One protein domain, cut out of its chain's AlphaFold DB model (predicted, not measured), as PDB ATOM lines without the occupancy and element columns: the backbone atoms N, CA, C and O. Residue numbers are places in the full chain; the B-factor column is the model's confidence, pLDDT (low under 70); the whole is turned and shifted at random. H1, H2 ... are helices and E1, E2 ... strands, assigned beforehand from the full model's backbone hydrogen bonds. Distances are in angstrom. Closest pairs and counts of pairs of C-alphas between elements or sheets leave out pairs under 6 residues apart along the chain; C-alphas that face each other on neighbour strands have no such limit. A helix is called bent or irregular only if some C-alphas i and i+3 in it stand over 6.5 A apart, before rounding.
ATOM      1  N   THR A   6      -1.210  30.054 -25.775       83.06
ATOM      2  CA  THR A   6      -0.637  29.372 -26.936       83.06
ATOM      3  C   THR A   6       0.677  28.692 -26.533       83.06
ATOM      4  O   THR A   6       1.526  29.331 -25.902       83.06
ATOM      5  N   PRO A   7       0.874  27.399 -26.854       83.81
ATOM      6  CA  PRO A   7       2.140  26.718 -26.599       83.81
ATOM      7  C   PRO A   7       3.214  27.186 -27.596       83.81
ATOM      8  O   PRO A   7       2.969  27.210 -28.799       83.81
ATOM      9  N   LEU A   8       4.414  27.518 -27.108       81.12
ATOM     10  CA  LEU A   8       5.543  27.992 -27.930       81.12
ATOM     11  C   LEU A   8       6.470  26.866 -28.437       81.12
ATOM     12  O   LEU A   8       7.509  27.134 -29.027       81.12
ATOM     13  N   GLY A   9       6.120  25.598 -28.194       76.06
ATOM     14  CA  GLY A   9       6.892  24.426 -28.636       76.06
ATOM     15  C   GLY A   9       8.118  24.080 -27.775       76.06
ATOM     16  O   GLY A   9       8.577  22.947 -27.805       76.06
ATOM     17  N   ASN A  10       8.598  24.998 -26.936       81.44
ATOM     18  CA  ASN A  10       9.714  24.805 -25.996       81.44
ATOM     19  C   ASN A  10       9.257  24.448 -24.562       81.44
ATOM     20  O   ASN A  10       9.970  24.700 -23.593       81.44
ATOM     21  N   GLY A  11       8.032  23.937 -24.413       80.19
ATOM     22  CA  GLY A  11       7.397  23.697 -23.111       80.19
ATOM     23  C   GLY A  11       6.888  24.962 -22.408       80.19
ATOM     24  O   GLY A  11       6.234  24.853 -21.373       80.19
ATOM     25  N   GLN A  12       7.127  26.155 -22.964       84.69
ATOM     26  CA  GLN A  12       6.565  27.398 -22.442       84.69
ATOM     27  C   GLN A  12       5.189  27.673 -23.052       84.69
ATOM     28  O   GLN A  12       4.918  27.393 -24.223       84.69
ATOM     29  N   VAL A  13       4.317  28.257 -22.236       86.69
ATOM     30  CA  VAL A  13       2.979  28.696 -22.630       86.69
ATOM     31  C   VAL A  13       2.951  30.213 -22.532       86.69
ATOM     32  O   VAL A  13       3.196  30.764 -21.458       86.69
ATOM     33  N   GLN A  14       2.658  30.893 -23.638       86.12
ATOM     34  CA  GLN A  14       2.404  32.330 -23.608       86.12
ATOM     35  C   GLN A  14       0.909  32.582 -23.504       86.12
ATOM     36  O   GLN A  14       0.132  32.072 -24.305       86.12
ATOM     37  N   CYS A  15       0.513  33.380 -22.517       85.69
ATOM     38  CA  CYS A  15      -0.870  33.786 -22.324       85.69
ATOM     39  C   CYS A  15      -1.020  35.287 -22.539       85.69
ATOM     40  O   CYS A  15      -0.173  36.081 -22.129       85.69
ATOM     41  N   THR A  16      -2.137  35.681 -23.137       83.31
ATOM     42  CA  THR A  16      -2.524  37.089 -23.237       83.31
ATOM     43  C   THR A  16      -2.875  37.655 -21.864       83.31
ATOM     44  O   THR A  16      -3.198  36.923 -20.922       83.31
ATOM     45  N   LYS A  17      -2.818  38.985 -21.745       83.00
ATOM     46  CA  LYS A  17      -3.257  39.714 -20.555       83.00
ATOM     47  C   LYS A  17      -4.673  39.285 -20.157       83.00
ATOM     48  O   LYS A  17      -5.559  39.173 -21.000       83.00
ATOM     49  N   LYS A  18      -4.867  39.047 -18.857       81.94
ATOM     50  CA  LYS A  18      -6.165  38.667 -18.294       81.94
ATOM     51  C   LYS A  18      -7.116  39.854 -18.368       81.94
ATOM     52  O   LYS A  18      -6.852  40.878 -17.738       81.94
ATOM     53  N   GLU A  19      -8.219  39.699 -19.087       79.50
ATOM     54  CA  GLU A  19      -9.250  40.730 -19.215       79.50
ATOM     55  C   GLU A  19     -10.652  40.124 -19.048       79.50
ATOM     56  O   GLU A  19     -10.916  39.016 -19.531       79.50
ATOM     57  N   PRO A  20     -11.566  40.806 -18.334       77.12
ATOM     58  CA  PRO A  20     -12.942  40.351 -18.211       77.12
ATOM     59  C   PRO A  20     -13.634  40.402 -19.577       77.12
ATOM     60  O   PRO A  20     -13.437  41.338 -20.349       77.12
ATOM     61  N   ALA A  21     -14.474  39.403 -19.855       76.94
ATOM     62  CA  ALA A  21     -15.149  39.252 -21.144       76.94
ATOM     63  C   ALA A  21     -14.175  39.233 -22.340       76.94
ATOM     64  O   ALA A  21     -14.436  39.879 -23.359       76.94
ATOM     65  N   TYR A  22     -13.067  38.488 -22.213       77.50
ATOM     66  CA  TYR A  22     -12.107  38.316 -23.303       77.50
ATOM     67  C   TYR A  22     -12.842  37.845 -24.573       77.50
ATOM     68  O   TYR A  22     -13.463  36.771 -24.545       77.50
ATOM     69  N   PRO A  23     -12.850  38.651 -25.651       73.56
ATOM     70  CA  PRO A  23     -13.722  38.415 -26.789       73.56
ATOM     71  C   PRO A  23     -13.254  37.203 -27.590       73.56
ATOM     72  O   PRO A  23     -12.060  36.993 -27.817       73.56
ATOM     73  N   TYR A  24     -14.221  36.423 -28.068       72.12
ATOM     74  CA  TYR A  24     -13.950  35.369 -29.036       72.12
ATOM     75  C   TYR A  24     -13.762  36.006 -30.422       72.12
ATOM     76  O   TYR A  24     -14.706  36.114 -31.199       72.12
ATOM     77  N   ASP A  25     -12.550  36.495 -30.692       74.06
ATOM     78  CA  ASP A  25     -12.169  37.143 -31.951       74.06
ATOM     79  C   ASP A  25     -10.897  36.489 -32.517       74.06
ATOM     80  O   ASP A  25      -9.784  36.903 -32.189       74.06
ATOM     81  N   PRO A  26     -11.032  35.438 -33.343       70.50
ATOM     82  CA  PRO A  26      -9.881  34.701 -33.847       70.50
ATOM     83  C   PRO A  26      -8.944  35.571 -34.689       70.50
ATOM     84  O   PRO A  26      -7.741  35.357 -34.610       70.50
ATOM     85  N   VAL A  27      -9.443  36.583 -35.412       69.56
ATOM     86  CA  VAL A  27      -8.609  37.476 -36.243       69.56
ATOM     87  C   VAL A  27      -7.622  38.257 -35.376       69.56
ATOM     88  O   VAL A  27      -6.432  38.321 -35.688       69.56
ATOM     89  N   LYS A  28      -8.092  38.805 -34.250       70.50
ATOM     90  CA  LYS A  28      -7.235  39.536 -33.298       70.50
ATOM     91  C   LYS A  28      -6.389  38.621 -32.415       70.50
ATOM     92  O   LYS A  28      -5.312  39.021 -31.989       70.50
ATOM     93  N   ASN A  29      -6.874  37.411 -32.148       73.88
ATOM     94  CA  ASN A  29      -6.247  36.467 -31.226       73.88
ATOM     95  C   ASN A  29      -5.158  35.609 -31.899       73.88
ATOM     96  O   ASN A  29      -4.163  35.260 -31.274       73.88
ATOM     97  N   LEU A  30      -5.318  35.271 -33.178       74.12
ATOM     98  CA  LEU A  30      -4.395  34.397 -33.916       74.12
ATOM     99  C   LEU A  30      -3.606  35.151 -34.997       74.12
ATOM    100  O   LEU A  30      -2.630  34.623 -35.522       74.12
ATOM    101  N   GLY A  31      -4.003  36.389 -35.307       68.44
ATOM    102  CA  GLY A  31      -3.453  37.185 -36.400       68.44
ATOM    103  C   GLY A  31      -4.141  36.881 -37.734       68.44
ATOM    104  O   GLY A  31      -4.439  35.732 -38.055       68.44
ATOM    105  N   ALA A  32      -4.374  37.923 -38.537       63.59
ATOM    106  CA  ALA A  32      -5.171  37.850 -39.768       63.59
ATOM    107  C   ALA A  32      -4.658  36.836 -40.811       63.59
ATOM    108  O   ALA A  32      -5.441  36.344 -41.613       63.59
ATOM    109  N   GLY A  33      -3.368  36.480 -40.788       62.41
ATOM    110  CA  GLY A  33      -2.776  35.522 -41.730       62.41
ATOM    111  C   GLY A  33      -3.115  34.047 -41.469       62.41
ATOM    112  O   GLY A  33      -2.933  33.224 -42.360       62.41
ATOM    113  N   PHE A  34      -3.610  33.702 -40.275       64.94
ATOM    114  CA  PHE A  34      -3.878  32.313 -39.867       64.94
ATOM    115  C   PHE A  34      -5.373  32.009 -39.705       64.94
ATOM    116  O   PHE A  34      -5.748  30.947 -39.203       64.94
ATOM    117  N   VAL A  35      -6.240  32.946 -40.096       70.25
ATOM    118  CA  VAL A  35      -7.677  32.886 -39.825       70.25
ATOM    119  C   VAL A  35      -8.461  32.889 -41.141       70.25
ATOM    120  O   VAL A  35      -8.221  33.747 -41.984       70.25
ATOM    121  N   PRO A  36      -9.413  31.957 -41.331       67.06
ATOM    122  CA  PRO A  36     -10.261  31.917 -42.522       67.06
ATOM    123  C   PRO A  36     -11.059  33.215 -42.725       67.06
ATOM    124  O   PRO A  36     -11.614  33.757 -41.768       67.06
ATOM    125  N   GLU A  37     -11.211  33.652 -43.977       64.31
ATOM    126  CA  GLU A  37     -11.900  34.899 -44.378       64.31
ATOM    127  C   GLU A  37     -13.366  34.981 -43.879       64.31
ATOM    128  O   GLU A  37     -13.909  36.049 -43.599       64.31
ATOM    129  N   GLU A  38     -13.998  33.824 -43.659       62.72
ATOM    130  CA  GLU A  38     -15.327  33.672 -43.044       62.72
ATOM    131  C   GLU A  38     -15.456  34.313 -41.648       62.72
ATOM    132  O   GLU A  38     -16.563  34.693 -41.238       62.72
ATOM    133  N   PHE A  39     -14.353  34.433 -40.902       63.38
ATOM    134  CA  PHE A  39     -14.342  35.090 -39.595       63.38
ATOM    135  C   PHE A  39     -14.309  36.609 -39.691       63.38
ATOM    136  O   PHE A  39     -14.917  37.259 -38.842       63.38
ATOM    137  N   ASP A  40     -13.674  37.161 -40.722       60.44
ATOM    138  CA  ASP A  40     -13.609  38.607 -40.946       60.44
ATOM    139  C   ASP A  40     -15.005  39.153 -41.289       60.44
ATOM    140  O   ASP A  40     -15.505  40.105 -40.688       60.44
ATOM    141  N   LYS A  41     -15.746  38.418 -42.128       61.50
ATOM    142  CA  LYS A  41     -17.122  38.771 -42.515       61.50
ATOM    143  C   LYS A  41     -18.147  38.653 -41.373       61.50
ATOM    144  O   LYS A  41     -19.173  39.328 -41.390       61.50
ATOM    145  N   ASN A  42     -17.884  37.802 -40.375       66.31
ATOM    146  CA  ASN A  42     -18.794  37.508 -39.256       66.31
ATOM    147  C   ASN A  42     -18.261  37.960 -37.883       66.31
ATOM    148  O   ASN A  42     -18.787  37.533 -36.849       66.31
ATOM    149  N   GLN A  43     -17.241  38.819 -37.840       64.81
ATOM    150  CA  GLN A  43     -16.538  39.194 -36.606       64.81
ATOM    151  C   GLN A  43     -17.486  39.744 -35.524       64.81
ATOM    152  O   GLN A  43     -17.381  39.393 -34.347       64.81
ATOM    153  N   LYS A  44     -18.489  40.538 -35.929       68.62
ATOM    154  CA  LYS A  44     -19.507  41.087 -35.016       68.62
ATOM    155  C   LYS A  44     -20.330  39.993 -34.339       68.62
ATOM    156  O   LYS A  44     -20.613  40.092 -33.151       68.62
ATOM    157  N   THR A  45     -20.686  38.935 -35.064       71.75
ATOM    158  CA  THR A  45     -21.489  37.828 -34.533       71.75
ATOM    159  C   THR A  45     -20.749  37.142 -33.387       71.75
ATOM    160  O   THR A  45     -21.280  37.050 -32.285       71.75
ATOM    161  N   TYR A  46     -19.493  36.748 -33.594       71.38
ATOM    162  CA  TYR A  46     -18.687  36.102 -32.550       71.38
ATOM    163  C   TYR A  46     -18.415  37.014 -31.342       71.38
ATOM    164  O   TYR A  46     -18.464  36.570 -30.187       71.38
ATOM    165  N   TYR A  47     -18.207  38.306 -31.600       74.44
ATOM    166  CA  TYR A  47     -18.017  39.311 -30.561       74.44
ATOM    167  C   TYR A  47     -19.256  39.475 -29.664       74.44
ATOM    168  O   TYR A  47     -19.141  39.422 -28.437       74.44
ATOM    169  N   TYR A  48     -20.451  39.619 -30.246       76.69
ATOM    170  CA  TYR A  48     -21.680  39.772 -29.461       76.69
ATOM    171  C   TYR A  48     -22.088  38.475 -28.760       76.69
ATOM    172  O   TYR A  48     -22.453  38.526 -27.586       76.69
ATOM    173  N   LEU A  49     -21.959  37.317 -29.421       76.44
ATOM    174  CA  LEU A  49     -22.259  36.022 -28.802       76.44
ATOM    175  C   LEU A  49     -21.435  35.792 -27.529       76.44
ATOM    176  O   LEU A  49     -21.995  35.438 -26.494       76.44
ATOM    177  N   SER A  50     -20.121  36.031 -27.582       78.75
ATOM    178  CA  SER A  50     -19.233  35.788 -26.435       78.75
ATOM    179  C   SER A  50     -19.470  36.753 -25.267       78.75
ATOM    180  O   SER A  50     -19.434  36.331 -24.109       78.75
ATOM    181  N   ARG A  51     -19.769  38.031 -25.538       82.69
ATOM    182  CA  ARG A  51     -20.077  39.011 -24.481       82.69
ATOM    183  C   ARG A  51     -21.434  38.781 -23.829       82.69
ATOM    184  O   ARG A  51     -21.530  38.868 -22.606       82.69
ATOM    185  N   ILE A  52     -22.459  38.477 -24.623       84.94
ATOM    186  CA  ILE A  52     -23.796  38.178 -24.102       84.94
ATOM    187  C   ILE A  52     -23.750  36.894 -23.272       84.94
ATOM    188  O   ILE A  52     -24.273  36.883 -22.161       84.94
ATOM    189  N   ALA A  53     -23.051  35.855 -23.747       83.75
ATOM    190  CA  ALA A  53     -22.848  34.632 -22.972       83.75
ATOM    191  C   ALA A  53     -22.149  34.918 -21.634       83.75
ATOM    192  O   ALA A  53     -22.594  34.443 -20.595       83.75
ATOM    193  N   TYR A  54     -21.098  35.746 -21.627       86.38
ATOM    194  CA  TYR A  54     -20.407  36.120 -20.391       86.38
ATOM    195  C   TYR A  54     -21.316  36.869 -19.404       86.38
ATOM    196  O   TYR A  54     -21.323  36.548 -18.218       86.38
ATOM    197  N   ALA A  55     -22.103  37.836 -19.883       88.69
ATOM    198  CA  ALA A  55     -23.056  38.556 -19.040       88.69
ATOM    199  C   ALA A  55     -24.141  37.623 -18.474       88.69
ATOM    200  O   ALA A  55     -24.458  37.697 -17.287       88.69
ATOM    201  N   ALA A  56     -24.660  36.707 -19.297       87.19
ATOM    202  CA  ALA A  56     -25.641  35.713 -18.876       87.19
ATOM    203  C   ALA A  56     -25.071  34.742 -17.828       87.19
ATOM    204  O   ALA A  56     -25.746  34.475 -16.836       87.19
ATOM    205  N   PHE A  57     -23.814  34.301 -17.964       87.62
ATOM    206  CA  PHE A  57     -23.144  33.499 -16.932       87.62
ATOM    207  C   PHE A  57     -22.999  34.250 -15.605       87.62
ATOM    208  O   PHE A  57     -23.214  33.658 -14.552       87.62
ATOM    209  N   LEU A  58     -22.663  35.545 -15.625       89.38
ATOM    210  CA  LEU A  58     -22.575  36.336 -14.391       89.38
ATOM    211  C   LEU A  58     -23.935  36.463 -13.700       89.38
ATOM    212  O   LEU A  58     -24.011  36.322 -12.482       89.38
ATOM    213  N   LEU A  59     -25.005  36.687 -14.465       91.25
ATOM    214  CA  LEU A  59     -26.361  36.734 -13.918       91.25
ATOM    215  C   LEU A  59     -26.796  35.380 -13.353       91.25
ATOM    216  O   LEU A  59     -27.308  35.332 -12.236       91.25
ATOM    217  N   ALA A  60     -26.546  34.288 -14.080       90.75
ATOM    218  CA  ALA A  60     -26.824  32.936 -13.604       90.75
ATOM    219  C   ALA A  60     -26.082  32.639 -12.291       90.75
ATOM    220  O   ALA A  60     -26.682  32.145 -11.337       90.75
ATOM    221  N   LEU A  61     -24.805  33.021 -12.202       89.69
ATOM    222  CA  LEU A  61     -23.977  32.826 -11.013       89.69
ATOM    223  C   LEU A  61     -24.507  33.649  -9.829       89.69
ATOM    224  O   LEU A  61     -24.700  33.102  -8.744       89.69
ATOM    225  N   LEU A  62     -24.833  34.927 -10.031       92.69
ATOM    226  CA  LEU A  62     -25.406  35.771  -8.977       92.69
ATOM    227  C   LEU A  62     -26.731  35.215  -8.445       92.69
ATOM    228  O   LEU A  62     -26.917  35.130  -7.231       92.69
ATOM    229  N   LEU A  63     -27.628  34.788  -9.337       89.62
ATOM    230  CA  LEU A  63     -28.895  34.169  -8.946       89.62
ATOM    231  C   LEU A  63     -28.679  32.821  -8.245       89.62
ATOM    232  O   LEU A  63     -29.370  32.527  -7.272       89.62
ATOM    233  N   SER A  64     -27.692  32.029  -8.674       90.12
ATOM    234  CA  SER A  64     -27.353  30.763  -8.019       90.12
ATOM    235  C   SER A  64     -26.850  30.977  -6.587       90.12
ATOM    236  O   SER A  64     -27.298  30.282  -5.679       90.12
ATOM    237  N   ILE A  65     -26.018  31.998  -6.345       91.12
ATOM    238  CA  ILE A  65     -25.567  32.357  -4.993       91.12
ATOM    239  C   ILE A  65     -26.754  32.840  -4.162       91.12
ATOM    240  O   ILE A  65     -26.928  32.402  -3.026       91.12
ATOM    241  N   LEU A  66     -27.600  33.703  -4.730       88.69
ATOM    242  CA  LEU A  66     -28.785  34.210  -4.043       88.69
ATOM    243  C   LEU A  66     -29.746  33.077  -3.655       88.69
ATOM    244  O   LEU A  66     -30.377  33.143  -2.602       88.69
ATOM    245  N   SER A  67     -29.812  32.014  -4.462       86.88
ATOM    246  CA  SER A  67     -30.637  30.838  -4.184       86.88
ATOM    247  C   SER A  67     -30.170  30.012  -2.981       86.88
ATOM    248  O   SER A  67     -30.983  29.314  -2.381       86.88
ATOM    249  N   LEU A  68     -28.909  30.128  -2.549       86.44
ATOM    250  CA  LEU A  68     -28.407  29.385  -1.386       86.44
ATOM    251  C   LEU A  68     -29.096  29.809  -0.080       86.44
ATOM    252  O   LEU A  68     -29.299  28.983   0.810       86.44
ATOM    253  N   LEU A  69     -29.505  31.074   0.034       86.19
ATOM    254  CA  LEU A  69     -30.191  31.589   1.221       86.19
ATOM    255  C   LEU A  69     -31.556  30.912   1.458       86.19
ATOM    256  O   LEU A  69     -31.746  30.326   2.521       86.19
ATOM    257  N   PRO A  70     -32.515  30.907   0.512       82.81
ATOM    258  CA  PRO A  70     -33.794  30.245   0.737       82.81
ATOM    259  C   PRO A  70     -33.665  28.719   0.843       82.81
ATOM    260  O   PRO A  70     -34.432  28.112   1.583       82.81
ATOM    261  N   VAL A  71     -32.682  28.098   0.179       83.38
ATOM    262  CA  VAL A  71     -32.413  26.651   0.293       83.38
ATOM    263  C   VAL A  71     -31.950  26.279   1.704       83.38
ATOM    264  O   VAL A  71     -32.461  25.327   2.293       83.38
ATOM    265  N   THR A  72     -31.017  27.044   2.278       83.88
ATOM    266  CA  THR A  72     -30.536  26.816   3.653       83.88
ATOM    267  C   THR A  72     -31.633  27.068   4.687       83.88
ATOM    268  O   THR A  72     -31.799  26.269   5.606       83.88
ATOM    269  N   ILE A  73     -32.447  28.111   4.499       81.06
ATOM    270  CA  ILE A  73     -33.602  28.386   5.367       81.06
ATOM    271  C   ILE A  73     -34.652  27.273   5.254       81.06
ATOM    272  O   ILE A  73     -35.184  26.846   6.273       81.06
ATOM    273  N   SER A  74     -34.930  26.766   4.048       77.31
ATOM    274  CA  SER A  74     -35.884  25.670   3.826       77.31
ATOM    275  C   SER A  74     -35.448  24.363   4.502       77.31
ATOM    276  O   SER A  74     -36.294  23.598   4.953       77.31
ATOM    277  N   CYS A  75     -34.140  24.132   4.640       73.62
ATOM    278  CA  CYS A  75     -33.604  22.990   5.385       73.62
ATOM    279  C   CYS A  75     -33.835  23.120   6.905       73.62
ATOM    280  O   CYS A  75     -34.116  22.132   7.577       73.62
ATOM    281  N   CYS A  76     -33.734  24.338   7.451       76.06
ATOM    282  CA  CYS A  76     -33.833  24.590   8.894       76.06
ATOM    283  C   CYS A  76     -35.255  24.919   9.387       76.06
ATOM    284  O   CYS A  76     -35.529  24.772  10.578       76.06
ATOM    285  N   ALA A  77     -36.151  25.401   8.522       66.00
ATOM    286  CA  ALA A  77     -37.475  25.891   8.901       66.00
ATOM    287  C   ALA A  77     -38.608  25.004   8.354       66.00
ATOM    288  O   ALA A  77     -38.691  24.741   7.160       66.00
ATOM    289  N   TRP A  78     -39.551  24.629   9.227       58.59
ATOM    290  CA  TRP A  78     -40.691  23.740   8.923       58.59
ATOM    291  C   TRP A  78     -41.746  24.360   7.976       58.59
ATOM    292  O   TRP A  78     -42.654  23.679   7.516       58.59
ATOM    293  N   HIS A  79     -41.667  25.657   7.655       60.31
ATOM    294  CA  HIS A  79     -42.570  26.312   6.695       60.31
ATOM    295  C   HIS A  79     -41.988  26.265   5.272       60.31
ATOM    296  O   HIS A  79     -41.390  27.225   4.773       60.31
ATOM    297  N   GLY A  80     -42.166  25.118   4.610       62.88
ATOM    298  CA  GLY A  80     -41.590  24.828   3.291       62.88
ATOM    299  C   GLY A  80     -42.251  25.535   2.099       62.88
ATOM    300  O   GLY A  80     -41.643  25.629   1.037       62.88
ATOM    301  N   PHE A  81     -43.478  26.061   2.240       69.25
ATOM    302  CA  PHE A  81     -44.222  26.602   1.092       69.25
ATOM    303  C   PHE A  81     -43.617  27.893   0.527       69.25
ATOM    304  O   PHE A  81     -43.263  27.956  -0.649       69.25
ATOM    305  N   LEU A  82     -43.495  28.928   1.365       73.44
ATOM    306  CA  LEU A  82     -43.059  30.249   0.911       73.44
ATOM    307  C   LEU A  82     -41.590  30.201   0.468       73.44
ATOM    308  O   LEU A  82     -41.234  30.711  -0.591       73.44
ATOM    309  N   THR A  83     -40.755  29.502   1.237       77.81
ATOM    310  CA  THR A  83     -39.334  29.294   0.933       77.81
ATOM    311  C   THR A  83     -39.140  28.478  -0.347       77.81
ATOM    312  O   THR A  83     -38.338  28.877  -1.191       77.81
ATOM    313  N   GLY A  84     -39.921  27.411  -0.554       80.12
ATOM    314  CA  GLY A  84     -39.871  26.579  -1.759       80.12
ATOM    315  C   GLY A  84     -40.315  27.311  -3.028       80.12
ATOM    316  O   GLY A  84     -39.666  27.183  -4.068       80.12
ATOM    317  N   PHE A  85     -41.370  28.132  -2.957       83.12
ATOM    318  CA  PHE A  85     -41.839  28.909  -4.110       83.12
ATOM    319  C   PHE A  85     -40.819  29.979  -4.534       83.12
ATOM    320  O   PHE A  85     -40.458  30.056  -5.711       83.12
ATOM    321  N   PHE A  86     -40.294  30.756  -3.579       85.44
ATOM    322  CA  PHE A  86     -39.256  31.755  -3.861       85.44
ATOM    323  C   PHE A  86     -37.954  31.110  -4.359       85.44
ATOM    324  O   PHE A  86     -37.384  31.585  -5.344       85.44
ATOM    325  N   ALA A  87     -37.504  30.010  -3.743       86.94
ATOM    326  CA  ALA A  87     -36.320  29.278  -4.197       86.94
ATOM    327  C   ALA A  87     -36.491  28.757  -5.630       86.94
ATOM    328  O   ALA A  87     -35.603  28.945  -6.460       86.94
ATOM    329  N   SER A  88     -37.644  28.158  -5.945       88.25
ATOM    330  CA  SER A  88     -37.946  27.651  -7.287       88.25
ATOM    331  C   SER A  88     -37.907  28.757  -8.346       88.25
ATOM    332  O   SER A  88     -37.338  28.556  -9.421       88.25
ATOM    333  N   PHE A  89     -38.434  29.947  -8.040       89.88
ATOM    334  CA  PHE A  89     -38.399  31.078  -8.968       89.88
ATOM    335  C   PHE A  89     -36.969  31.577  -9.226       89.88
ATOM    336  O   PHE A  89     -36.579  31.770 -10.378       89.88
ATOM    337  N   VAL A  90     -36.159  31.731  -8.171       91.88
ATOM    338  CA  VAL A  90     -34.766  32.202  -8.293       91.88
ATOM    339  C   VAL A  90     -33.891  31.176  -9.020       91.88
ATOM    340  O   VAL A  90     -33.153  31.548  -9.934       91.88
ATOM    341  N   ILE A  91     -33.996  29.889  -8.670       92.50
ATOM    342  CA  ILE A  91     -33.240  28.805  -9.322       92.50
ATOM    343  C   ILE A  91     -33.700  28.630 -10.772       92.50
ATOM    344  O   ILE A  91     -32.865  28.457 -11.656       92.50
ATOM    345  N   GLY A  92     -35.004  28.726 -11.039       91.88
ATOM    346  CA  GLY A  92     -35.546  28.685 -12.397       91.88
ATOM    347  C   GLY A  92     -35.011  29.830 -13.257       91.88
ATOM    348  O   GLY A  92     -34.578  29.605 -14.386       91.88
ATOM    349  N   GLY A  93     -34.947  31.045 -12.702       92.19
ATOM    350  CA  GLY A  93     -34.299  32.186 -13.349       92.19
ATOM    351  C   GLY A  93     -32.819  31.929 -13.639       92.19
ATOM    352  O   GLY A  93     -32.378  32.120 -14.772       92.19
ATOM    353  N   ALA A  94     -32.064  31.439 -12.648       93.44
ATOM    354  CA  ALA A  94     -30.652  31.087 -12.815       93.44
ATOM    355  C   ALA A  94     -30.450  30.054 -13.935       93.44
ATOM    356  O   ALA A  94     -29.582  30.232 -14.788       93.44
ATOM    357  N   LEU A  95     -31.293  29.020 -13.973       93.50
ATOM    358  CA  LEU A  95     -31.256  27.961 -14.976       93.50
ATOM    359  C   LEU A  95     -31.504  28.487 -16.389       93.50
ATOM    360  O   LEU A  95     -30.783  28.112 -17.310       93.50
ATOM    361  N   LEU A  96     -32.493  29.367 -16.577       94.19
ATOM    362  CA  LEU A  96     -32.768  29.954 -17.890       94.19
ATOM    363  C   LEU A  96     -31.554  30.726 -18.416       94.19
ATOM    364  O   LEU A  96     -31.152  30.531 -19.566       94.19
ATOM    365  N   PHE A  97     -30.934  31.558 -17.576       92.75
ATOM    366  CA  PHE A  97     -29.734  32.294 -17.968       92.75
ATOM    367  C   PHE A  97     -28.530  31.371 -18.209       92.75
ATOM    368  O   PHE A  97     -27.811  31.591 -19.184       92.75
ATOM    369  N   ASP A  98     -28.335  30.323 -17.399       94.25
ATOM    370  CA  ASP A  98     -27.226  29.369 -17.568       94.25
ATOM    371  C   ASP A  98     -27.361  28.554 -18.864       94.25
ATOM    372  O   ASP A  98     -26.389  28.380 -19.603       94.25
ATOM    373  N   VAL A  99     -28.578  28.120 -19.214       95.06
ATOM    374  CA  VAL A  99     -28.870  27.413 -20.476       95.06
ATOM    375  C   VAL A  99     -28.632  28.318 -21.685       95.06
ATOM    376  O   VAL A  99     -28.009  27.898 -22.668       95.06
ATOM    377  N   ILE A 100     -29.092  29.572 -21.630       92.44
ATOM    378  CA  ILE A 100     -28.846  30.553 -22.697       92.44
ATOM    379  C   ILE A 100     -27.336  30.789 -22.843       92.44
ATOM    380  O   ILE A 100     -26.802  30.709 -23.949       92.44
ATOM    381  N   ALA A 101     -26.620  31.009 -21.741       90.94
ATOM    382  CA  ALA A 101     -25.179  31.235 -21.763       90.94
ATOM    383  C   ALA A 101     -24.411  30.029 -22.336       90.94
ATOM    384  O   ALA A 101     -23.599  30.181 -23.253       90.94
ATOM    385  N   THR A 102     -24.727  28.825 -21.858       92.62
ATOM    386  CA  THR A 102     -24.136  27.543 -22.280       92.62
ATOM    387  C   THR A 102     -24.397  27.252 -23.758       92.62
ATOM    388  O   THR A 102     -23.487  26.828 -24.482       92.62
ATOM    389  N   SER A 103     -25.611  27.511 -24.250       92.75
ATOM    390  CA  SER A 103     -25.965  27.298 -25.659       92.75
ATOM    391  C   SER A 103     -25.269  28.293 -26.592       92.75
ATOM    392  O   SER A 103     -24.683  27.865 -27.591       92.75
ATOM    393  N   LEU A 104     -25.231  29.589 -26.250       89.00
ATOM    394  CA  LEU A 104     -24.494  30.602 -27.021       89.00
ATOM    395  C   LEU A 104     -22.994  30.294 -27.056       89.00
ATOM    396  O   LEU A 104     -22.363  30.382 -28.114       89.00
ATOM    397  N   GLN A 105     -22.432  29.894 -25.916       88.19
ATOM    398  CA  GLN A 105     -21.032  29.503 -25.815       88.19
ATOM    399  C   GLN A 105     -20.731  28.290 -26.701       88.19
ATOM    400  O   GLN A 105     -19.774  28.302 -27.474       88.19
ATOM    401  N   THR A 106     -21.571  27.257 -26.640       90.75
ATOM    402  CA  THR A 106     -21.425  26.060 -27.477       90.75
ATOM    403  C   THR A 106     -21.519  26.416 -28.961       90.75
ATOM    404  O   THR A 106     -20.658  26.011 -29.743       90.75
ATOM    405  N   ALA A 107     -22.490  27.246 -29.351       88.31
ATOM    406  CA  ALA A 107     -22.666  27.682 -30.735       88.31
ATOM    407  C   ALA A 107     -21.447  28.456 -31.269       88.31
ATOM    408  O   ALA A 107     -20.977  28.174 -32.375       88.31
ATOM    409  N   ALA A 108     -20.897  29.391 -30.486       85.31
ATOM    410  CA  ALA A 108     -19.724  30.173 -30.880       85.31
ATOM    411  C   ALA A 108     -18.495  29.283 -31.144       85.31
ATOM    412  O   ALA A 108     -17.815  29.445 -32.162       85.31
ATOM    413  N   HIS A 109     -18.244  28.306 -30.269       87.06
ATOM    414  CA  HIS A 109     -17.099  27.399 -30.387       87.06
ATOM    415  C   HIS A 109     -17.272  26.356 -31.490       87.06
ATOM    416  O   HIS A 109     -16.330  26.108 -32.240       87.06
ATOM    417  N   VAL A 110     -18.472  25.790 -31.660       89.12
ATOM    418  CA  VAL A 110     -18.760  24.854 -32.762       89.12
ATOM    419  C   VAL A 110     -18.618  25.552 -34.113       89.12
ATOM    420  O   VAL A 110     -17.975  25.010 -35.014       89.12
ATOM    421  N   LYS A 111     -19.154  26.773 -34.253       85.06
ATOM    422  CA  LYS A 111     -19.010  27.562 -35.485       85.06
ATOM    423  C   LYS A 111     -17.537  27.889 -35.756       85.06
ATOM    424  O   LYS A 111     -17.085  27.753 -36.891       85.06
ATOM    425  N   GLY A 112     -16.784  28.220 -34.705       82.25
ATOM    426  CA  GLY A 112     -15.347  28.450 -34.787       82.25
ATOM    427  C   GLY A 112     -14.571  27.229 -35.287       82.25
ATOM    428  O   GLY A 112     -13.880  27.304 -36.300       82.25
ATOM    429  N   VAL A 113     -14.731  26.081 -34.629       87.00
ATOM    430  CA  VAL A 113     -14.063  24.831 -35.026       87.00
ATOM    431  C   VAL A 113     -14.450  24.407 -36.440       87.00
ATOM    432  O   VAL A 113     -13.587  23.982 -37.203       87.00
ATOM    433  N   ASN A 114     -15.722  24.546 -36.815       87.12
ATOM    434  CA  ASN A 114     -16.174  24.212 -38.162       87.12
ATOM    435  C   ASN A 114     -15.498  25.088 -39.228       87.12
ATOM    436  O   ASN A 114     -15.079  24.576 -40.263       87.12
ATOM    437  N   ALA A 115     -15.341  26.388 -38.970       84.25
ATOM    438  CA  ALA A 115     -14.653  27.291 -39.888       84.25
ATOM    439  C   ALA A 115     -13.160  26.941 -40.044       84.25
ATOM    440  O   ALA A 115     -12.658  26.915 -41.166       84.25
ATOM    441  N   PHE A 116     -12.468  26.577 -38.960       84.06
ATOM    442  CA  PHE A 116     -11.078  26.103 -39.041       84.06
ATOM    443  C   PHE A 116     -10.949  24.770 -39.787       84.06
ATOM    444  O   PHE A 116     -10.068  24.629 -40.633       84.06
ATOM    445  N   LYS A 117     -11.862  23.820 -39.545       86.62
ATOM    446  CA  LYS A 117     -11.896  22.542 -40.272       86.62
ATOM    447  C   LYS A 117     -12.132  22.730 -41.768       86.62
ATOM    448  O   LYS A 117     -11.465  22.085 -42.570       86.62
ATOM    449  N   LYS A 118     -13.042  23.632 -42.154       84.75
ATOM    450  CA  LYS A 118     -13.292  23.973 -43.566       84.75
ATOM    451  C   LYS A 118     -12.060  24.550 -44.264       84.75
ATOM    452  O   LYS A 118     -11.884  24.313 -45.449       84.75
ATOM    453  N   ALA A 119     -11.212  25.267 -43.533       83.06
ATOM    454  CA  ALA A 119      -9.952  25.800 -44.045       83.06
ATOM    455  C   ALA A 119      -8.785  24.791 -44.016       83.06
ATOM    456  O   ALA A 119      -7.650  25.168 -44.287       83.06
ATOM    457  N   GLY A 120      -9.043  23.519 -43.689       83.69
ATOM    458  CA  GLY A 120      -8.034  22.456 -43.688       83.69
ATOM    459  C   GLY A 120      -7.250  22.305 -42.380       83.69
ATOM    460  O   GLY A 120      -6.353  21.469 -42.311       83.69
ATOM    461  N   PHE A 121      -7.586  23.058 -41.328       84.69
ATOM    462  CA  PHE A 121      -6.923  22.937 -40.029       84.69
ATOM    463  C   PHE A 121      -7.561  21.856 -39.145       84.69
ATOM    464  O   PHE A 121      -8.785  21.712 -39.069       84.69
ATOM    465  N   LEU A 122      -6.730  21.136 -38.387       84.25
ATOM    466  CA  LEU A 122      -7.187  20.244 -37.320       84.25
ATOM    467  C   LEU A 122      -7.558  21.066 -36.078       84.25
ATOM    468  O   LEU A 122      -6.701  21.420 -35.274       84.25
ATOM    469  N   ALA A 123      -8.848  21.360 -35.917       83.38
ATOM    470  CA  ALA A 123      -9.394  22.026 -34.736       83.38
ATOM    471  C   ALA A 123     -10.289  21.076 -33.921       83.38
ATOM    472  O   ALA A 123     -11.163  20.393 -34.468       83.38
ATOM    473  N   GLN A 124     -10.095  21.052 -32.602       85.88
ATOM    474  CA  GLN A 124     -10.893  20.275 -31.650       85.88
ATOM    475  C   GLN A 124     -11.356  21.162 -30.493       85.88
ATOM    476  O   GLN A 124     -10.679  22.117 -30.119       85.88
ATOM    477  N   LEU A 125     -12.526  20.848 -29.936       85.56
ATOM    478  CA  LEU A 125     -13.027  21.523 -28.742       85.56
ATOM    479  C   LEU A 125     -12.395  20.906 -27.492       85.56
ATOM    480  O   LEU A 125     -12.186  19.697 -27.420       85.56
ATOM    481  N   GLY A 126     -12.157  21.737 -26.478       84.31
ATOM    482  CA  GLY A 126     -11.746  21.283 -25.152       84.31
ATOM    483  C   GLY A 126     -12.897  20.604 -24.413       84.31
ATOM    484  O   GLY A 126     -13.532  21.230 -23.564       84.31
ATOM    485  N   THR A 127     -13.149  19.328 -24.713       88.56
ATOM    486  CA  THR A 127     -14.207  18.494 -24.121       88.56
ATOM    487  C   THR A 127     -14.398  18.672 -22.608       88.56
ATOM    488  O   THR A 127     -15.540  18.905 -22.212       88.56
ATOM    489  N   PRO A 128     -13.358  18.643 -21.741       88.94
ATOM    490  CA  PRO A 128     -13.572  18.737 -20.293       88.94
ATOM    491  C   PRO A 128     -14.257  20.040 -19.863       88.94
ATOM    492  O   PRO A 128     -15.123  20.022 -18.995       88.94
ATOM    493  N   MET A 129     -13.937  21.167 -20.507       87.38
ATOM    494  CA  MET A 129     -14.534  22.462 -20.156       87.38
ATOM    495  C   MET A 129     -16.016  22.515 -20.541       87.38
ATOM    496  O   MET A 129     -16.835  23.022 -19.778       87.38
ATOM    497  N   PHE A 130     -16.375  21.952 -21.700       90.12
ATOM    498  CA  PHE A 130     -17.771  21.879 -22.137       90.12
ATOM    499  C   PHE A 130     -18.589  20.918 -21.280       90.12
ATOM    500  O   PHE A 130     -19.729  21.233 -20.953       90.12
ATOM    501  N   VAL A 131     -18.010  19.788 -20.871       93.19
ATOM    502  CA  VAL A 131     -18.676  18.853 -19.955       93.19
ATOM    503  C   VAL A 131     -18.981  19.536 -18.622       93.19
ATOM    504  O   VAL A 131     -20.125  19.488 -18.182       93.19
ATOM    505  N   CYS A 132     -18.018  20.239 -18.019       91.69
ATOM    506  CA  CYS A 132     -18.257  20.985 -16.777       91.69
ATOM    507  C   CYS A 132     -19.339  22.067 -16.935       91.69
ATOM    508  O   CYS A 132     -20.163  22.253 -16.043       91.69
ATOM    509  N   MET A 133     -19.366  22.757 -18.078       91.50
ATOM    510  CA  MET A 133     -20.373  23.778 -18.375       91.50
ATOM    511  C   MET A 133     -21.788  23.182 -18.452       91.50
ATOM    512  O   MET A 133     -22.703  23.676 -17.805       91.50
ATOM    513  N   TRP A 134     -21.968  22.070 -19.169       94.06
ATOM    514  CA  TRP A 134     -23.262  21.377 -19.232       94.06
ATOM    515  C   TRP A 134     -23.640  20.686 -17.915       94.06
ATOM    516  O   TRP A 134     -24.825  20.558 -17.603       94.06
ATOM    517  N   LEU A 135     -22.655  20.279 -17.112       94.75
ATOM    518  CA  LEU A 135     -22.888  19.724 -15.780       94.75
ATOM    519  C   LEU A 135     -23.480  20.765 -14.819       94.75
ATOM    520  O   LEU A 135     -24.346  20.413 -14.017       94.75
ATOM    521  N   SER A 136     -23.070  22.035 -14.924       93.38
ATOM    522  CA  SER A 136     -23.699  23.148 -14.190       93.38
ATOM    523  C   SER A 136     -25.203  23.198 -14.462       93.38
ATOM    524  O   SER A 136     -26.008  23.109 -13.533       93.38
ATOM    525  N   VAL A 137     -25.577  23.202 -15.746       94.19
ATOM    526  CA  VAL A 137     -26.976  23.208 -16.191       94.19
ATOM    527  C   VAL A 137     -27.742  22.009 -15.631       94.19
ATOM    528  O   VAL A 137     -28.835  22.170 -15.087       94.19
ATOM    529  N   ALA A 138     -27.170  20.805 -15.723       95.19
ATOM    530  CA  ALA A 138     -27.802  19.589 -15.213       95.19
ATOM    531  C   ALA A 138     -28.025  19.650 -13.692       95.19
ATOM    532  O   ALA A 138     -29.093  19.287 -13.199       95.19
ATOM    533  N   THR A 139     -27.044  20.159 -12.948       93.62
ATOM    534  CA  THR A 139     -27.118  20.267 -11.485       93.62
ATOM    535  C   THR A 139     -28.156  21.308 -11.049       93.62
ATOM    536  O   THR A 139     -28.946  21.051 -10.133       93.62
ATOM    537  N   LEU A 140     -28.221  22.453 -11.738       92.25
ATOM    538  CA  LEU A 140     -29.263  23.462 -11.521       92.25
ATOM    539  C   LEU A 140     -30.654  22.917 -11.860       92.25
ATOM    540  O   LEU A 140     -31.606  23.182 -11.128       92.25
ATOM    541  N   PHE A 141     -30.776  22.111 -12.917       94.19
ATOM    542  CA  PHE A 141     -32.046  21.498 -13.310       94.19
ATOM    543  C   PHE A 141     -32.572  20.532 -12.251       94.19
ATOM    544  O   PHE A 141     -33.735  20.619 -11.855       94.19
ATOM    545  N   ILE A 142     -31.707  19.657 -11.735       94.06
ATOM    546  CA  ILE A 142     -32.063  18.735 -10.650       94.06
ATOM    547  C   ILE A 142     -32.501  19.521  -9.405       94.06
ATOM    548  O   ILE A 142     -33.534  19.216  -8.807       94.06
ATOM    549  N   SER A 143     -31.757  20.573  -9.055       91.56
ATOM    550  CA  SER A 143     -32.069  21.437  -7.908       91.56
ATOM    551  C   SER A 143     -33.421  22.141  -8.065       91.56
ATOM    552  O   SER A 143     -34.199  22.226  -7.114       91.56
ATOM    553  N   TRP A 144     -33.737  22.602  -9.276       93.00
ATOM    554  CA  TRP A 144     -35.009  23.247  -9.587       93.00
ATOM    555  C   TRP A 144     -36.195  22.292  -9.416       93.00
ATOM    556  O   TRP A 144     -37.162  22.623  -8.727       93.00
ATOM    557  N   VAL A 145     -36.095  21.074  -9.961       92.62
ATOM    558  CA  VAL A 145     -37.129  20.035  -9.815       92.62
ATOM    559  C   VAL A 145     -37.355  19.684  -8.342       92.62
ATOM    560  O   VAL A 145     -38.502  19.546  -7.906       92.62
ATOM    561  N   TRP A 146     -36.279  19.583  -7.558       89.75
ATOM    562  CA  TRP A 146     -36.369  19.332  -6.121       89.75
ATOM    563  C   TRP A 146     -37.126  20.446  -5.389       89.75
ATOM    564  O   TRP A 146     -38.039  20.178  -4.609       89.75
ATOM    565  N   MET A 147     -36.807  21.708  -5.676       88.12
ATOM    566  CA  MET A 147     -37.446  22.850  -5.012       88.12
ATOM    567  C   MET A 147     -38.914  23.027  -5.406       88.12
ATOM    568  O   MET A 147     -39.727  23.406  -4.564       88.12
ATOM    569  N   ILE A 148     -39.298  22.658  -6.633       89.75
ATOM    570  CA  ILE A 148     -40.716  22.560  -7.013       89.75
ATOM    571  C   ILE A 148     -41.441  21.551  -6.119       89.75
ATOM    572  O   ILE A 148     -42.517  21.857  -5.608       89.75
ATOM    573  N   LYS A 149     -40.863  20.364  -5.898       87.31
ATOM    574  CA  LYS A 149     -41.462  19.340  -5.027       87.31
ATOM    575  C   LYS A 149     -41.635  19.842  -3.593       87.31
ATOM    576  O   LYS A 149     -42.705  19.650  -3.023       87.31
ATOM    577  N   VAL A 150     -40.630  20.525  -3.044       85.88
ATOM    578  CA  VAL A 150     -40.708  21.144  -1.708       85.88
ATOM    579  C   VAL A 150     -41.837  22.179  -1.648       85.88
ATOM    580  O   VAL A 150     -42.659  22.135  -0.733       85.88
ATOM    581  N   GLY A 151     -41.937  23.055  -2.653       84.88
ATOM    582  CA  GLY A 151     -43.015  24.041  -2.742       84.88
ATOM    583  C   GLY A 151     -44.406  23.402  -2.830       84.88
ATOM    584  O   GLY A 151     -45.315  23.815  -2.115       84.88
ATOM    585  N   VAL A 152     -44.579  22.359  -3.650       86.44
ATOM    586  CA  VAL A 152     -45.861  21.638  -3.783       86.44
ATOM    587  C   VAL A 152     -46.246  20.927  -2.484       86.44
ATOM    588  O   VAL A 152     -47.405  20.998  -2.075       86.44
ATOM    589  N   ASN A 153     -45.291  20.290  -1.802       84.88
ATOM    590  CA  ASN A 153     -45.548  19.644  -0.514       84.88
ATOM    591  C   ASN A 153     -45.964  20.673   0.546       84.88
ATOM    592  O   ASN A 153     -46.976  20.480   1.217       84.88
ATOM    593  N   GLY A 154     -45.260  21.807   0.630       81.31
ATOM    594  CA  GLY A 154     -45.640  22.896   1.531       81.31
ATOM    595  C   GLY A 154     -47.022  23.479   1.210       81.31
ATOM    596  O   GLY A 154     -47.792  23.783   2.120       81.31
ATOM    597  N   PHE A 155     -47.378  23.602  -0.073       81.38
ATOM    598  CA  PHE A 155     -48.714  24.046  -0.487       81.38
ATOM    599  C   PHE A 155     -49.795  23.079  -0.002       81.38
ATOM    600  O   PHE A 155     -50.821  23.500   0.535       81.38
ATOM    601  N   HIS A 156     -49.555  21.776  -0.169       80.19
ATOM    602  CA  HIS A 156     -50.484  20.737   0.257       80.19
ATOM    603  C   HIS A 156     -50.667  20.715   1.781       80.19
ATOM    604  O   HIS A 156     -51.784  20.518   2.249       80.19
ATOM    605  N   GLU A 157     -49.624  20.964   2.571       78.06
ATOM    606  CA  GLU A 157     -49.760  21.071   4.030       78.06
ATOM    607  C   GLU A 157     -50.624  22.269   4.450       78.06
ATOM    608  O   GLU A 157     -51.527  22.115   5.275       78.06
ATOM    609  N   ILE A 158     -50.413  23.442   3.843       76.50
ATOM    610  CA  ILE A 158     -51.144  24.671   4.192       76.50
ATOM    611  C   ILE A 158     -52.614  24.597   3.750       76.50
ATOM    612  O   ILE A 158     -53.516  24.871   4.543       76.50
ATOM    613  N   PHE A 159     -52.879  24.208   2.500       73.75
ATOM    614  CA  PHE A 159     -54.239  24.204   1.940       73.75
ATOM    615  C   PHE A 159     -54.979  22.874   2.149       73.75
ATOM    616  O   PHE A 159     -56.196  22.869   2.338       73.75
ATOM    617  N   GLY A 160     -54.272  21.743   2.158       65.06
ATOM    618  CA  GLY A 160     -54.845  20.422   2.430       65.06
ATOM    619  C   GLY A 160     -55.111  20.182   3.919       65.06
ATOM    620  O   GLY A 160     -56.139  19.596   4.267       65.06
ATOM    621  N   GLY A 161     -54.265  20.707   4.814       58.94
ATOM    622  CA  GLY A 161     -54.489  20.650   6.264       58.94
ATOM    623  C   GLY A 161     -55.737  21.419   6.720       58.94
ATOM    624  O   GLY A 161     -56.410  21.004   7.664       58.94
ATOM    625  N   SER A 162     -56.103  22.490   6.005       54.31
ATOM    626  CA  SER A 162     -57.334  23.251   6.261       54.31
ATOM    627  C   SER A 162     -58.600  22.417   6.013       54.31
ATOM    628  O   SER A 162     -59.532  22.479   6.814       54.31
ATOM    629  N   LYS A 163     -58.615  21.556   4.981       53.28
ATOM    630  CA  LYS A 163     -59.745  20.644   4.731       53.28
ATOM    631  C   LYS A 163     -59.877  19.554   5.790       53.28
ATOM    632  O   LYS A 163     -60.995  19.206   6.152       53.28
ATOM    633  N   LYS A 164     -58.756  19.030   6.297       56.03
ATOM    634  CA  LYS A 164     -58.771  17.974   7.321       56.03
ATOM    635  C   LYS A 164     -59.314  18.488   8.658       56.03
ATOM    636  O   LYS A 164     -60.200  17.865   9.223       56.03
ATOM    637  N   LYS A 165     -58.883  19.683   9.087       56.44
ATOM    638  CA  LYS A 165     -59.404  20.327  10.306       56.44
ATOM    639  C   LYS A 165     -60.910  20.584  10.257       56.44
ATOM    640  O   LYS A 165     -61.559  20.426  11.277       56.44
ATOM    641  N   HIS A 166     -61.448  20.956   9.094       54.44
ATOM    642  CA  HIS A 166     -62.884  21.199   8.931       54.44
ATOM    643  C   HIS A 166     -63.714  19.905   8.978       54.44
ATOM    644  O   HIS A 166     -64.845  19.920   9.451       54.44
ATOM    645  N   TYR A 167     -63.160  18.787   8.496       60.03
ATOM    646  CA  TYR A 167     -63.827  17.482   8.538       60.03
ATOM    647  C   TYR A 167     -63.817  16.893   9.952       60.03
ATOM    648  O   TYR A 167     -64.855  16.445  10.424       60.03
ATOM    649  N   ASP A 168     -62.675  16.966  10.645       61.19
ATOM    650  CA  ASP A 168     -62.555  16.497  12.030       61.19
ATOM    651  C   ASP A 168     -63.465  17.307  12.968       61.19
ATOM    652  O   ASP A 168     -64.155  16.725  13.797       61.19
ATOM    653  N   SER A 169     -63.571  18.631  12.788       64.00
ATOM    654  CA  SER A 169     -64.483  19.453  13.594       64.00
ATOM    655  C   SER A 169     -65.970  19.205  13.303       64.00
ATOM    656  O   SER A 169     -66.806  19.417  14.175       64.00
ATOM    657  N   GLU A 170     -66.322  18.780  12.085       65.44
ATOM    658  CA  GLU A 170     -67.707  18.425  11.736       65.44
ATOM    659  C   GLU A 170     -68.086  17.024  12.249       65.44
ATOM    660  O   GLU A 170     -69.246  16.786  12.583       65.44
ATOM    661  N   LEU A 171     -67.115  16.107  12.340       72.00
ATOM    662  CA  LEU A 171     -67.307  14.772  12.910       72.00
ATOM    663  C   LEU A 171     -67.486  14.832  14.435       72.00
ATOM    664  O   LEU A 171     -68.436  14.257  14.956       72.00
ATOM    665  N   ASP A 172     -66.628  15.595  15.116       71.88
ATOM    666  CA  ASP A 172     -66.649  15.786  16.575       71.88
ATOM    667  C   ASP A 172     -67.952  16.481  17.031       71.88
ATOM    668  O   ASP A 172     -68.551  16.137  18.045       71.88
ATOM    669  N   TYR A 173     -68.483  17.402  16.215       72.44
ATOM    670  CA  TYR A 173     -69.797  18.012  16.460       72.44
ATOM    671  C   TYR A 173     -70.959  17.013  16.367       72.44
ATOM    672  O   TYR A 173     -71.922  17.126  17.123       72.44
ATOM    673  N   LYS A 174     -70.897  16.045  15.442       74.62
ATOM    674  CA  LYS A 174     -71.944  15.021  15.304       74.62
ATOM    675  C   LYS A 174     -71.902  14.005  16.440       74.62
ATOM    676  O   LYS A 174     -72.957  13.615  16.914       74.62
ATOM    677  N   GLU A 175     -70.712  13.639  16.909       74.94
ATOM    678  CA  GLU A 175     -70.533  12.711  18.034       74.94
ATOM    679  C   GLU A 175     -70.991  13.315  19.379       74.94
ATOM    680  O   GLU A 175     -71.395  12.588  20.276       74.94
ATOM    681  N   PHE A 176     -71.006  14.646  19.507       72.31
ATOM    682  CA  PHE A 176     -71.541  15.352  20.682       72.31
ATOM    683  C   PHE A 176     -73.076  15.492  20.721       72.31
ATOM    684  O   PHE A 176     -73.610  15.947  21.736       72.31
ATOM    685  N   LEU A 177     -73.781  15.201  19.621       72.56
ATOM    686  CA  LEU A 177     -75.236  15.381  19.492       72.56
ATOM    687  C   LEU A 177     -76.050  14.080  19.619       72.56
ATOM    688  O   LEU A 177     -77.275  14.175  19.725       72.56
TER     689      LEU A 177
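AT A GLANCE: This is residues 6 to 177 of the 178 residues of the protein "Sur7-domain-containing protein" of Candida auris (UniProt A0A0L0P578). Three long helices run side by side and alternate in direction, with H4 between H3 and H5; the last part of H5, from residue 159 onward, sticks out past the others as a long single arm. At the far end from this arm, the first part of the printed chain makes a loose head, with the short strand E1 and the two short helices H1 and H2. The printed part has 172 residues with one named strand and five named helices, in the order E1, H1, H2, H3, H4, H5, and its class is mostly helix. The whole is extended, with a radius of gyration of the C-alphas of 25.7 A, and its outline is a rod of 97 by 29 by 23 A.

IN THESE COORDINATES: H5, the longest helix, holds residues 127 to 175 and measures 70.6 A from first to last C-alpha, from C-alpha 127 at (-14.207, 18.494, -24.121) to C-alpha 175 at (-70.533, 12.711, 18.034). H4 holds residues 80 to 118 and is 54.7 A long. H3 holds residues 43 to 76 and is 50.8 A long; it is neither bent nor irregular, but only just: C-alphas 66 and 69 are 6.0 A apart. H2 is residues 37 to 41, 6.8 A long, and H1 is residues 26 to 30, 5.5 A long. E1 is residues 13 to 15, 6.4 A long, and begins with C-alpha 13 at (2.979, 28.696, -22.630).

HOW THE PARTS SIT: H5 touches H4, with the C-alphas of Phe 81 and Gly 154 the closest pair at 4.0 A. The two form a helical hairpin, running opposite ways at a shallow tilt of 21 degrees. H4 also touches H3, with the C-alphas of Ala 53 and Ala 101 the closest pair at 4.3 A. These two form a second helical hairpin, opposite ways at a shallow tilt of 25 degrees, and their centres are 8.4 A apart. H3 and H5 are near each other, with 6 pairs of C-alphas within 10 A. H2 and H3 meet only through their link. H2 and H4 are close but not clearly touching, the closest C-alphas being those of Glu 38 and Ala 115, 7.2 A apart. H1 and H2 only just touch, with 3 pairs of C-alphas within 8 A, the closest those of Val 27 and Asp 40 at 7.0 A. H1 and H3 are near each other, with 5 pairs of C-alphas within 10 A, while H1 and H4 are only just apart, at 8.4 A. E1 is apart from H1, H2, H3, H4 and H5, and it pairs with no named strand; residues 6 to 7 pair antiparallel with residues 13 to 14 of E1. In H1, H2 and H4 every O i to N i+4 pair is within hydrogen-bond range; in H3 it is 27 of 30 and in H5 42 of 45.

THE WHOLE: The two C-alphas farthest apart are those of Gly 33 and Leu 177, at 97.0 A. Residues 159 to 177, of which 159 to 175 belong to H5, stand free, as do residues 8 to 13. The body without these stretches has 147 residues and spans 67 by 27 by 27 A. The printed part has no cut. The links H2 to H3 and H3 to H4 are tight, the other links are short, and no link is long. The mean pLDDT of the printed part is 80.8; residue 27 and residues 31 to 34, 36 to 44, 77 to 81 and 160 to 170 are under 70.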